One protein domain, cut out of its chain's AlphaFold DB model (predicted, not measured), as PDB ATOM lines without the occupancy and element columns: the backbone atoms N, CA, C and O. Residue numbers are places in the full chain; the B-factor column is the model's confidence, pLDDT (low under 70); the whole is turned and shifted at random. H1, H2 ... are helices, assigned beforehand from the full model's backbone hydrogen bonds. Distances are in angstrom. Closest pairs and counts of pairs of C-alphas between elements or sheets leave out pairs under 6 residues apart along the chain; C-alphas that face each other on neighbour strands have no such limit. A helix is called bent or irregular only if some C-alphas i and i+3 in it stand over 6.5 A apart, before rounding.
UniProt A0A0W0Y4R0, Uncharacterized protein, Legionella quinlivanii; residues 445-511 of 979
ATOM      1  N   HIS A 445      -9.044  72.741  58.493       92.81
ATOM      2  CA  HIS A 445      -8.444  71.410  58.438       92.81
ATOM      3  C   HIS A 445      -8.591  70.750  57.059       92.81
ATOM      4  O   HIS A 445      -7.738  69.945  56.682       92.81
ATOM      5  N   GLN A 446      -9.615  71.106  56.268       94.06
ATOM      6  CA  GLN A 446      -9.802  70.574  54.917       94.06
ATOM      7  C   GLN A 446      -8.742  71.153  53.982       94.06
ATOM      8  O   GLN A 446      -8.148  70.424  53.185       94.06
ATOM      9  N   ALA A 447      -8.459  72.447  54.114       94.56
ATOM     10  CA  ALA A 447      -7.380  73.091  53.387       94.56
ATOM     11  C   ALA A 447      -6.022  72.478  53.744       94.56
ATOM     12  O   ALA A 447      -5.276  72.098  52.843       94.56
ATOM     13  N   ILE A 448      -5.729  72.297  55.038       93.81
ATOM     14  CA  ILE A 448      -4.481  71.656  55.477       93.81
ATOM     15  C   ILE A 448      -4.380  70.233  54.914       93.81
ATOM     16  O   ILE A 448      -3.338  69.864  54.371       93.81
ATOM     17  N   HIS A 449      -5.467  69.459  54.951       93.75
ATOM     18  CA  HIS A 449      -5.503  68.121  54.364       93.75
ATOM     19  C   HIS A 449      -5.189  68.130  52.861       93.75
ATOM     20  O   HIS A 449      -4.381  67.322  52.400       93.75
ATOM     21  N   LEU A 450      -5.786  69.043  52.089       94.31
ATOM     22  CA  LEU A 450      -5.538  69.151  50.648       94.31
ATOM     23  C   LEU A 450      -4.085  69.513  50.334       94.31
ATOM     24  O   LEU A 450      -3.518  68.966  49.385       94.31
ATOM     25  N   LEU A 451      -3.464  70.380  51.133       94.50
ATOM     26  CA  LEU A 451      -2.047  70.715  50.983       94.50
ATOM     27  C   LEU A 451      -1.158  69.502  51.272       94.50
ATOM     28  O   LEU A 451      -0.326  69.140  50.441       94.50
ATOM     29  N   GLN A 452      -1.408  68.808  52.383       91.81
ATOM     30  CA  GLN A 452      -0.660  67.610  52.775       91.81
ATOM     31  C   GLN A 452      -0.777  66.485  51.752       91.81
ATOM     32  O   GLN A 452       0.230  65.908  51.344       91.81
ATOM     33  N   LYS A 453      -2.001  66.204  51.289       92.25
ATOM     34  CA  LYS A 453      -2.287  65.176  50.281       92.25
ATOM     35  C   LYS A 453      -1.510  65.405  48.981       92.25
ATOM     36  O   LYS A 453      -1.191  64.442  48.290       92.25
ATOM     37  N   ASN A 454      -1.198  66.661  48.663       92.75
ATOM     38  CA  ASN A 454      -0.478  67.061  47.456       92.75
ATOM     39  C   ASN A 454       1.008  67.377  47.692       92.75
ATOM     40  O   ASN A 454       1.674  67.874  46.785       92.75
ATOM     41  N   GLY A 455       1.538  67.096  48.889       91.88
ATOM     42  CA  GLY A 455       2.939  67.356  49.227       91.88
ATOM     43  C   GLY A 455       3.309  68.843  49.227       91.88
ATOM     44  O   GLY A 455       4.459  69.181  48.956       91.88
ATOM     45  N   ILE A 456       2.345  69.730  49.488       91.81
ATOM     46  CA  ILE A 456       2.559  71.179  49.570       91.81
ATOM     47  C   ILE A 456       2.811  71.561  51.029       91.81
ATOM     48  O   ILE A 456       2.080  71.138  51.924       91.81
ATOM     49  N   GLU A 457       3.843  72.373  51.261       89.12
ATOM     50  CA  GLU A 457       4.161  72.913  52.582       89.12
ATOM     51  C   GLU A 457       2.978  73.722  53.141       89.12
ATOM     52  O   GLU A 457       2.416  74.596  52.479       89.12
ATOM     53  N   THR A 458       2.582  73.410  54.374       86.69
ATOM     54  CA  THR A 458       1.477  74.076  55.063       86.69
ATOM     55  C   THR A 458       2.016  75.241  55.882       86.69
ATOM     56  O   THR A 458       2.641  75.033  56.921       86.69
ATOM     57  N   TYR A 459       1.738  76.472  55.459       88.38
ATOM     58  CA  TYR A 459       1.993  77.670  56.264       88.38
ATOM     59  C   TYR A 459       0.867  77.835  57.294       88.38
ATOM     60  O   TYR A 459      -0.057  78.621  57.095       88.38
ATOM     61  N   THR A 460       0.891  77.037  58.367       87.12
ATOM     62  CA  THR A 460      -0.234  76.950  59.317       87.12
ATOM     63  C   THR A 460      -0.584  78.300  59.947       87.12
ATOM     64  O   THR A 460      -1.760  78.589  60.108       87.12
ATOM     65  N   GLU A 461       0.395  79.167  60.223       88.50
ATOM     66  CA  GLU A 461       0.149  80.530  60.726       88.50
ATOM     67  C   GLU A 461      -0.659  81.384  59.739       88.50
ATOM     68  O   GLU A 461      -1.619  82.043  60.131       88.50
ATOM     69  N   LEU A 462      -0.326  81.307  58.445       91.19
ATOM     70  CA  LEU A 462      -1.044  81.999  57.373       91.19
ATOM     71  C   LEU A 462      -2.484  81.485  57.243       91.19
ATOM     72  O   LEU A 462      -3.405  82.262  57.017       91.19
ATOM     73  N   LEU A 463      -2.682  80.173  57.394       92.81
ATOM     74  CA  LEU A 463      -4.011  79.556  57.352       92.81
ATOM     75  C   LEU A 463      -4.821  79.839  58.629       92.81
ATOM     76  O   LEU A 463      -6.045  79.907  58.577       92.81
ATOM     77  N   LEU A 464      -4.157  80.042  59.767       91.62
ATOM     78  CA  LEU A 464      -4.786  80.485  61.008       91.62
ATOM     79  C   LEU A 464      -5.148  81.979  60.972       91.62
ATOM     80  O   LEU A 464      -5.906  82.427  61.825       91.62
ATOM     81  N   ASP A 465      -4.699  82.780  60.013       92.69
ATOM     82  CA  ASP A 465      -5.223  84.138  59.846       92.69
ATOM     83  C   ASP A 465      -6.535  84.110  59.028       92.69
ATOM     84  O   ASP A 465      -6.520  83.705  57.861       92.69
ATOM     85  N   PRO A 466      -7.690  84.538  59.586       90.81
ATOM     86  CA  PRO A 466      -8.973  84.451  58.883       90.81
ATOM     87  C   PRO A 466      -9.001  85.194  57.542       90.81
ATOM     88  O   PRO A 466      -9.625  84.722  56.590       90.81
ATOM     89  N   ALA A 467      -8.347  86.356  57.448       90.69
ATOM     90  CA  ALA A 467      -8.378  87.185  56.247       90.69
ATOM     91  C   ALA A 467      -7.537  86.565  55.124       90.69
ATOM     92  O   ALA A 467      -7.968  86.540  53.967       90.69
ATOM     93  N   HIS A 468      -6.366  86.023  55.462       92.25
ATOM     94  CA  HIS A 468      -5.527  85.303  54.507       92.25
ATOM     95  C   HIS A 468      -6.187  83.997  54.072       92.25
ATOM     96  O   HIS A 468      -6.262  83.723  52.873       92.25
ATOM     97  N   PHE A 469      -6.745  83.230  55.010       94.25
ATOM     98  CA  PHE A 469      -7.396  81.967  54.692       94.25
ATOM     99  C   PHE A 469      -8.542  82.132  53.686       94.25
ATOM    100  O   PHE A 469      -8.588  81.409  52.689       94.25
ATOM    101  N   GLN A 470      -9.407  83.139  53.865       92.81
ATOM    102  CA  GLN A 470     -10.504  83.409  52.924       92.81
ATOM    103  C   GLN A 470     -10.016  83.747  51.507       92.81
ATOM    104  O   GLN A 470     -10.657  83.362  50.530       92.81
ATOM    105  N   ARG A 471      -8.860  84.412  51.368       91.56
ATOM    106  CA  ARG A 471      -8.253  84.707  50.056       91.56
ATOM    107  C   ARG A 471      -7.652  83.467  49.392       91.56
ATOM    108  O   ARG A 471      -7.714  83.336  48.172       91.56
ATOM    109  N   LEU A 472      -7.076  82.563  50.182       92.69
ATOM    110  CA  LEU A 472      -6.389  81.360  49.699       92.69
ATOM    111  C   LEU A 472      -7.356  80.212  49.385       92.69
ATOM    112  O   LEU A 472      -7.077  79.389  48.509       92.69
ATOM    113  N   LYS A 473      -8.497  80.164  50.083       93.62
ATOM    114  CA  LYS A 473      -9.489  79.083  50.015       93.62
ATOM    115  C   LYS A 473      -9.892  78.687  48.582       93.62
ATOM    116  O   LYS A 473      -9.863  77.485  48.304       93.62
ATOM    117  N   PRO A 474     -10.200  79.611  47.642       93.31
ATOM    118  CA  PRO A 474     -10.591  79.232  46.281       93.31
ATOM    119  C   PRO A 474      -9.502  78.446  45.538       93.31
ATOM    120  O   PRO A 474      -9.792  77.436  44.907       93.31
ATOM    121  N   PHE A 475      -8.240  78.847  45.682       92.81
ATOM    122  CA  PHE A 475      -7.114  78.203  45.004       92.81
ATOM    123  C   PHE A 475      -6.757  76.858  45.633       92.81
ATOM    124  O   PHE A 475      -6.522  75.889  44.916       92.81
ATOM    125  N   ILE A 476      -6.774  76.762  46.968       94.44
ATOM    126  CA  ILE A 476      -6.567  75.478  47.659       94.44
ATOM    127  C   ILE A 476      -7.652  74.477  47.236       94.44
ATOM    128  O   ILE A 476      -7.358  73.296  47.057       94.44
ATOM    129  N   SER A 477      -8.882  74.941  46.983       92.25
ATOM    130  CA  SER A 477      -9.965  74.079  46.502       92.25
ATOM    131  C   SER A 477      -9.722  73.492  45.097       92.25
ATOM    132  O   SER A 477     -10.261  72.424  44.794       92.25
ATOM    133  N   GLU A 478      -8.855  74.099  44.267       92.62
ATOM    134  CA  GLU A 478      -8.446  73.545  42.961       92.62
ATOM    135  C   GLU A 478      -7.697  72.202  43.115       92.62
ATOM    136  O   GLU A 478      -7.768  71.338  42.232       92.62
ATOM    137  N   LEU A 479      -7.053  71.971  44.268       93.94
ATOM    138  CA  LEU A 479      -6.324  70.737  44.596       93.94
ATOM    139  C   LEU A 479      -7.219  69.514  44.829       93.94
ATOM    140  O   LEU A 479      -6.706  68.417  45.051       93.94
ATOM    141  N   ASN A 480      -8.543  69.669  44.752       89.38
ATOM    142  CA  ASN A 480      -9.460  68.532  44.688       89.38
ATOM    143  C   ASN A 480      -9.270  67.700  43.401       89.38
ATOM    144  O   ASN A 480      -9.623  66.523  43.382       89.38
ATOM    145  N   SER A 481      -8.687  68.284  42.342       88.56
ATOM    146  CA  SER A 481      -8.381  67.622  41.060       88.56
ATOM    147  C   SER A 481      -6.939  67.917  40.603       88.56
ATOM    148  O   SER A 481      -6.737  68.571  39.576       88.56
ATOM    149  N   PRO A 482      -5.924  67.521  41.388       79.94
ATOM    150  CA  PRO A 482      -4.584  68.071  41.265       79.94
ATOM    151  C   PRO A 482      -3.851  67.530  40.031       79.94
ATOM    152  O   PRO A 482      -3.815  66.327  39.779       79.94
ATOM    153  N   ASP A 483      -3.213  68.437  39.300       90.81
ATOM    154  CA  ASP A 483      -2.149  68.156  38.339       90.81
ATOM    155  C   ASP A 483      -0.889  68.934  38.765       90.81
ATOM    156  O   ASP A 483      -0.917  69.714  39.724       90.81
ATOM    157  N   GLN A 484       0.236  68.712  38.083       88.06
ATOM    158  CA  GLN A 484       1.492  69.386  38.433       88.06
ATOM    159  C   GLN A 484       1.395  70.918  38.339       88.06
ATOM    160  O   GLN A 484       2.115  71.613  39.056       88.06
ATOM    161  N   ASP A 485       0.474  71.449  37.535       90.00
ATOM    162  CA  ASP A 485       0.312  72.885  37.306       90.00
ATOM    163  C   ASP A 485      -0.500  73.535  38.412       90.00
ATOM    164  O   ASP A 485      -0.088  74.560  38.953       90.00
ATOM    165  N   LYS A 486      -1.593  72.899  38.834       92.94
ATOM    166  CA  LYS A 486      -2.377  73.308  40.005       92.94
ATOM    167  C   LYS A 486      -1.551  73.215  41.280       92.94
ATOM    168  O   LYS A 486      -1.586  74.138  42.090       92.94
ATOM    169  N   ILE A 487      -0.763  72.147  41.442       90.19
ATOM    170  CA  ILE A 487       0.173  72.023  42.568       90.19
ATOM    171  C   ILE A 487       1.181  73.176  42.517       90.19
ATOM    172  O   ILE A 487       1.356  73.863  43.520       90.19
ATOM    173  N   ALA A 488       1.795  73.442  41.356       88.50
ATOM    174  CA  ALA A 488       2.757  74.532  41.224       88.50
ATOM    175  C   ALA A 488       2.156  75.907  41.528       88.50
ATOM    176  O   ALA A 488       2.733  76.686  42.290       88.50
ATOM    177  N   LYS A 489       0.963  76.159  40.991       93.31
ATOM    178  CA  LYS A 489       0.175  77.369  41.203       93.31
ATOM    179  C   LYS A 489      -0.129  77.585  42.687       93.31
ATOM    180  O   LYS A 489       0.188  78.650  43.211       93.31
ATOM    181  N   VAL A 490      -0.676  76.585  43.383       93.94
ATOM    182  CA  VAL A 490      -1.041  76.712  44.806       93.94
ATOM    183  C   VAL A 490       0.191  76.809  45.707       93.94
ATOM    184  O   VAL A 490       0.197  77.640  46.614       93.94
ATOM    185  N   SER A 491       1.256  76.038  45.443       91.94
ATOM    186  CA  SER A 491       2.518  76.156  46.192       91.94
ATOM    187  C   SER A 491       3.098  77.570  46.103       91.94
ATOM    188  O   SER A 491       3.460  78.151  47.125       91.94
ATOM    189  N   ILE A 492       3.156  78.146  44.896       93.31
ATOM    190  CA  ILE A 492       3.705  79.490  44.694       93.31
ATOM    191  C   ILE A 492       2.792  80.581  45.227       93.31
ATOM    192  O   ILE A 492       3.292  81.537  45.814       93.31
ATOM    193  N   MET A 493       1.477  80.429  45.098       94.00
ATOM    194  CA  MET A 493       0.530  81.342  45.728       94.00
ATOM    195  C   MET A 493       0.747  81.406  47.241       94.00
ATOM    196  O   MET A 493       0.865  82.502  47.789       94.00
ATOM    197  N   LEU A 494       0.797  80.257  47.920       92.44
ATOM    198  CA  LEU A 494       0.994  80.196  49.369       92.44
ATOM    199  C   LEU A 494       2.321  80.831  49.780       92.44
ATOM    200  O   LEU A 494       2.351  81.665  50.685       92.44
ATOM    201  N   TRP A 495       3.393  80.503  49.057       93.19
ATOM    202  CA  TRP A 495       4.709  81.074  49.304       93.19
ATOM    203  C   TRP A 495       4.730  82.599  49.107       93.19
ATOM    204  O   TRP A 495       5.204  83.318  49.985       93.19
ATOM    205  N   LEU A 496       4.173  83.118  48.006       91.38
ATOM    206  CA  LEU A 496       4.096  84.562  47.744       91.38
ATOM    207  C   LEU A 496       3.204  85.282  48.763       91.38
ATOM    208  O   LEU A 496       3.541  86.381  49.196       91.38
ATOM    209  N   SER A 497       2.105  84.658  49.190       91.56
ATOM    210  CA  SER A 497       1.204  85.206  50.215       91.56
ATOM    211  C   SER A 497       1.902  85.367  51.557       91.56
ATOM    212  O   SER A 497       1.795  86.423  52.173       91.56
ATOM    213  N   ASN A 498       2.688  84.365  51.963       90.06
ATOM    214  CA  ASN A 498       3.509  84.424  53.171       90.06
ATOM    215  C   ASN A 498       4.556  85.561  53.128       90.06
ATOM    216  O   ASN A 498       5.025  86.005  54.169       90.06
ATOM    217  N   HIS A 499       4.904  86.053  51.933       89.75
ATOM    218  CA  HIS A 499       5.813  87.187  51.720       89.75
ATOM    219  C   HIS A 499       5.087  88.493  51.332       89.75
ATOM    220  O   HIS A 499       5.735  89.454  50.916       89.75
ATOM    221  N   GLY A 500       3.753  88.550  51.431       89.75
ATOM    222  CA  GLY A 500       2.961  89.744  51.104       89.75
ATOM    223  C   GLY A 500       2.902  90.100  49.611       89.75
ATOM    224  O   GLY A 500       2.591  91.235  49.272       89.75
ATOM    225  N   GLN A 501       3.197  89.156  48.711       92.38
ATOM    226  CA  GLN A 501       3.258  89.348  47.251       92.38
ATOM    227  C   GLN A 501       2.104  88.650  46.506       92.38
ATOM    228  O   GLN A 501       2.270  88.149  45.391       92.38
ATOM    229  N   PHE A 502       0.918  88.587  47.114       89.25
ATOM    230  CA  PHE A 502      -0.244  87.924  46.509       89.25
ATOM    231  C   PHE A 502      -0.665  88.556  45.169       89.25
ATOM    232  O   PHE A 502      -1.001  87.838  44.228       89.25
ATOM    233  N   ASP A 503      -0.570  89.881  45.035       90.69
ATOM    234  CA  ASP A 503      -0.938  90.590  43.799       90.69
ATOM    235  C   ASP A 503      -0.028  90.210  42.613       90.69
ATOM    236  O   ASP A 503      -0.482  90.108  41.467       90.69
ATOM    237  N   HIS A 504       1.251  89.909  42.886       90.50
ATOM    238  CA  HIS A 504       2.184  89.411  41.870       90.50
ATOM    239  C   HIS A 504       1.755  88.042  41.348       90.50
ATOM    240  O   HIS A 504       1.754  87.817  40.136       90.50
ATOM    241  N   PHE A 505       1.347  87.141  42.249       91.69
ATOM    242  CA  PHE A 505       0.776  85.855  41.859       91.69
ATOM    243  C   PHE A 505      -0.465  86.054  40.983       91.69
ATOM    244  O   PHE A 505      -0.541  85.479  39.898       91.69
ATOM    245  N   TYR A 506      -1.401  86.902  41.413       88.19
ATOM    246  CA  TYR A 506      -2.660  87.125  40.700       88.19
ATOM    247  C   TYR A 506      -2.442  87.610  39.257       88.19
ATOM    248  O   TYR A 506      -3.130  87.160  38.340       88.19
ATOM    249  N   THR A 507      -1.431  88.458  39.048       90.00
ATOM    250  CA  THR A 507      -1.031  88.968  37.725       90.00
ATOM    251  C   THR A 507      -0.463  87.873  36.808       90.00
ATOM    252  O   THR A 507      -0.652  87.929  35.595       90.00
ATOM    253  N   HIS A 508       0.191  86.846  37.366       90.62
ATOM    254  CA  HIS A 508       0.931  85.823  36.608       90.62
ATOM    255  C   HIS A 508       0.334  84.409  36.703       90.62
ATOM    256  O   HIS A 508       0.926  83.453  36.203       90.62
ATOM    257  N   GLN A 509      -0.847  84.253  37.306       90.44
ATOM    258  CA  GLN A 509      -1.460  82.949  37.595       90.44
ATOM    259  C   GLN A 509      -1.736  82.070  36.357       90.44
ATOM    260  O   GLN A 509      -1.929  80.865  36.501       90.44
ATOM    261  N   ASN A 510      -1.730  82.655  35.152       90.81
ATOM    262  CA  ASN A 510      -1.936  81.953  33.879       90.81
ATOM    263  C   ASN A 510      -0.622  81.557  33.169       90.81
ATOM    264  O   ASN A 510      -0.666  80.901  32.131       90.81
ATOM    265  N   HIS A 511       0.551  81.933  33.695       91.81
ATOM    266  CA  HIS A 511       1.849  81.678  33.058       91.81
ATOM    267  C   HIS A 511       2.517  80.413  33.627       91.81
ATOM    268  O   HIS A 511       3.469  80.482  34.404       91.81
TER     269      HIS A 511
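This is residues 445 to 511 of the 979 residues of an uncharacterized protein of Legionella quinlivanii (UniProt A0A0W0Y4R0). What is the overall shape? Two long helices, H3 and H4, lie side by side as a hairpin in the middle, with H1 packing on H3 at one side and H5 folding back along H4 at the other. The short H2 makes a corner with H3. What is it made of, and how closely? The printed part has 67 residues with five named helices, H1 to H5 in order, and no named strand: all helix. It is compact, with a radius of gyration of the C-alphas of 10.8 A, and spans 27 by 26 by 17 A.

What does H1, residues 445 to 453, meet? It touches H3, residues 466 to 478, whose residues 473 to 477 alone take part, at a steep tilt of 46 degrees, the same way; the closest C-alphas, of Ala 447 and Ile 476, are 6.3 A apart. How does H2, residues 460 to 464, meet H3? They only just touch, with 3 pairs of C-alphas within 8 A, and only at the corner; the closest are Leu 463 and Phe 469, 4.9 A. What follows? H3 and H4, residues 484 to 498, form a hairpin at a shallow tilt of 9 degrees, opposite ways, closest at C-alphas 475 and 490, 6.3 A. H4, with residues 492 to 496 alone, touches H5, residues 502 to 508, in a second hairpin, opposite ways at a shallow tilt of 34.6 degrees, only just short of steep; C-alphas 496 and 502 are closest, 5.6 A. Are the backbones helical? Every O i to N i+4 pair is within hydrogen-bond range in H1, H2, H4 and H5, and 6 of 9 in H3.

Where are the anchors? C-alpha 445 of H1 is at (-8.444, 71.410, 58.438), and C-alpha 508 of H5 at (0.931, 85.823, 36.608). How long are the helices? H3 measures 19.3 A and H4 21.2 A; H3 is irregular, with C-alphas 471 and 474 7.0 A apart.

How far does it reach? The two C-alphas farthest apart, of His 445 and His 511, are 29.2 A apart. Is it continuous and confident? The printed part has no cut and no long link, and no printed residue is under 70 in pLDDT.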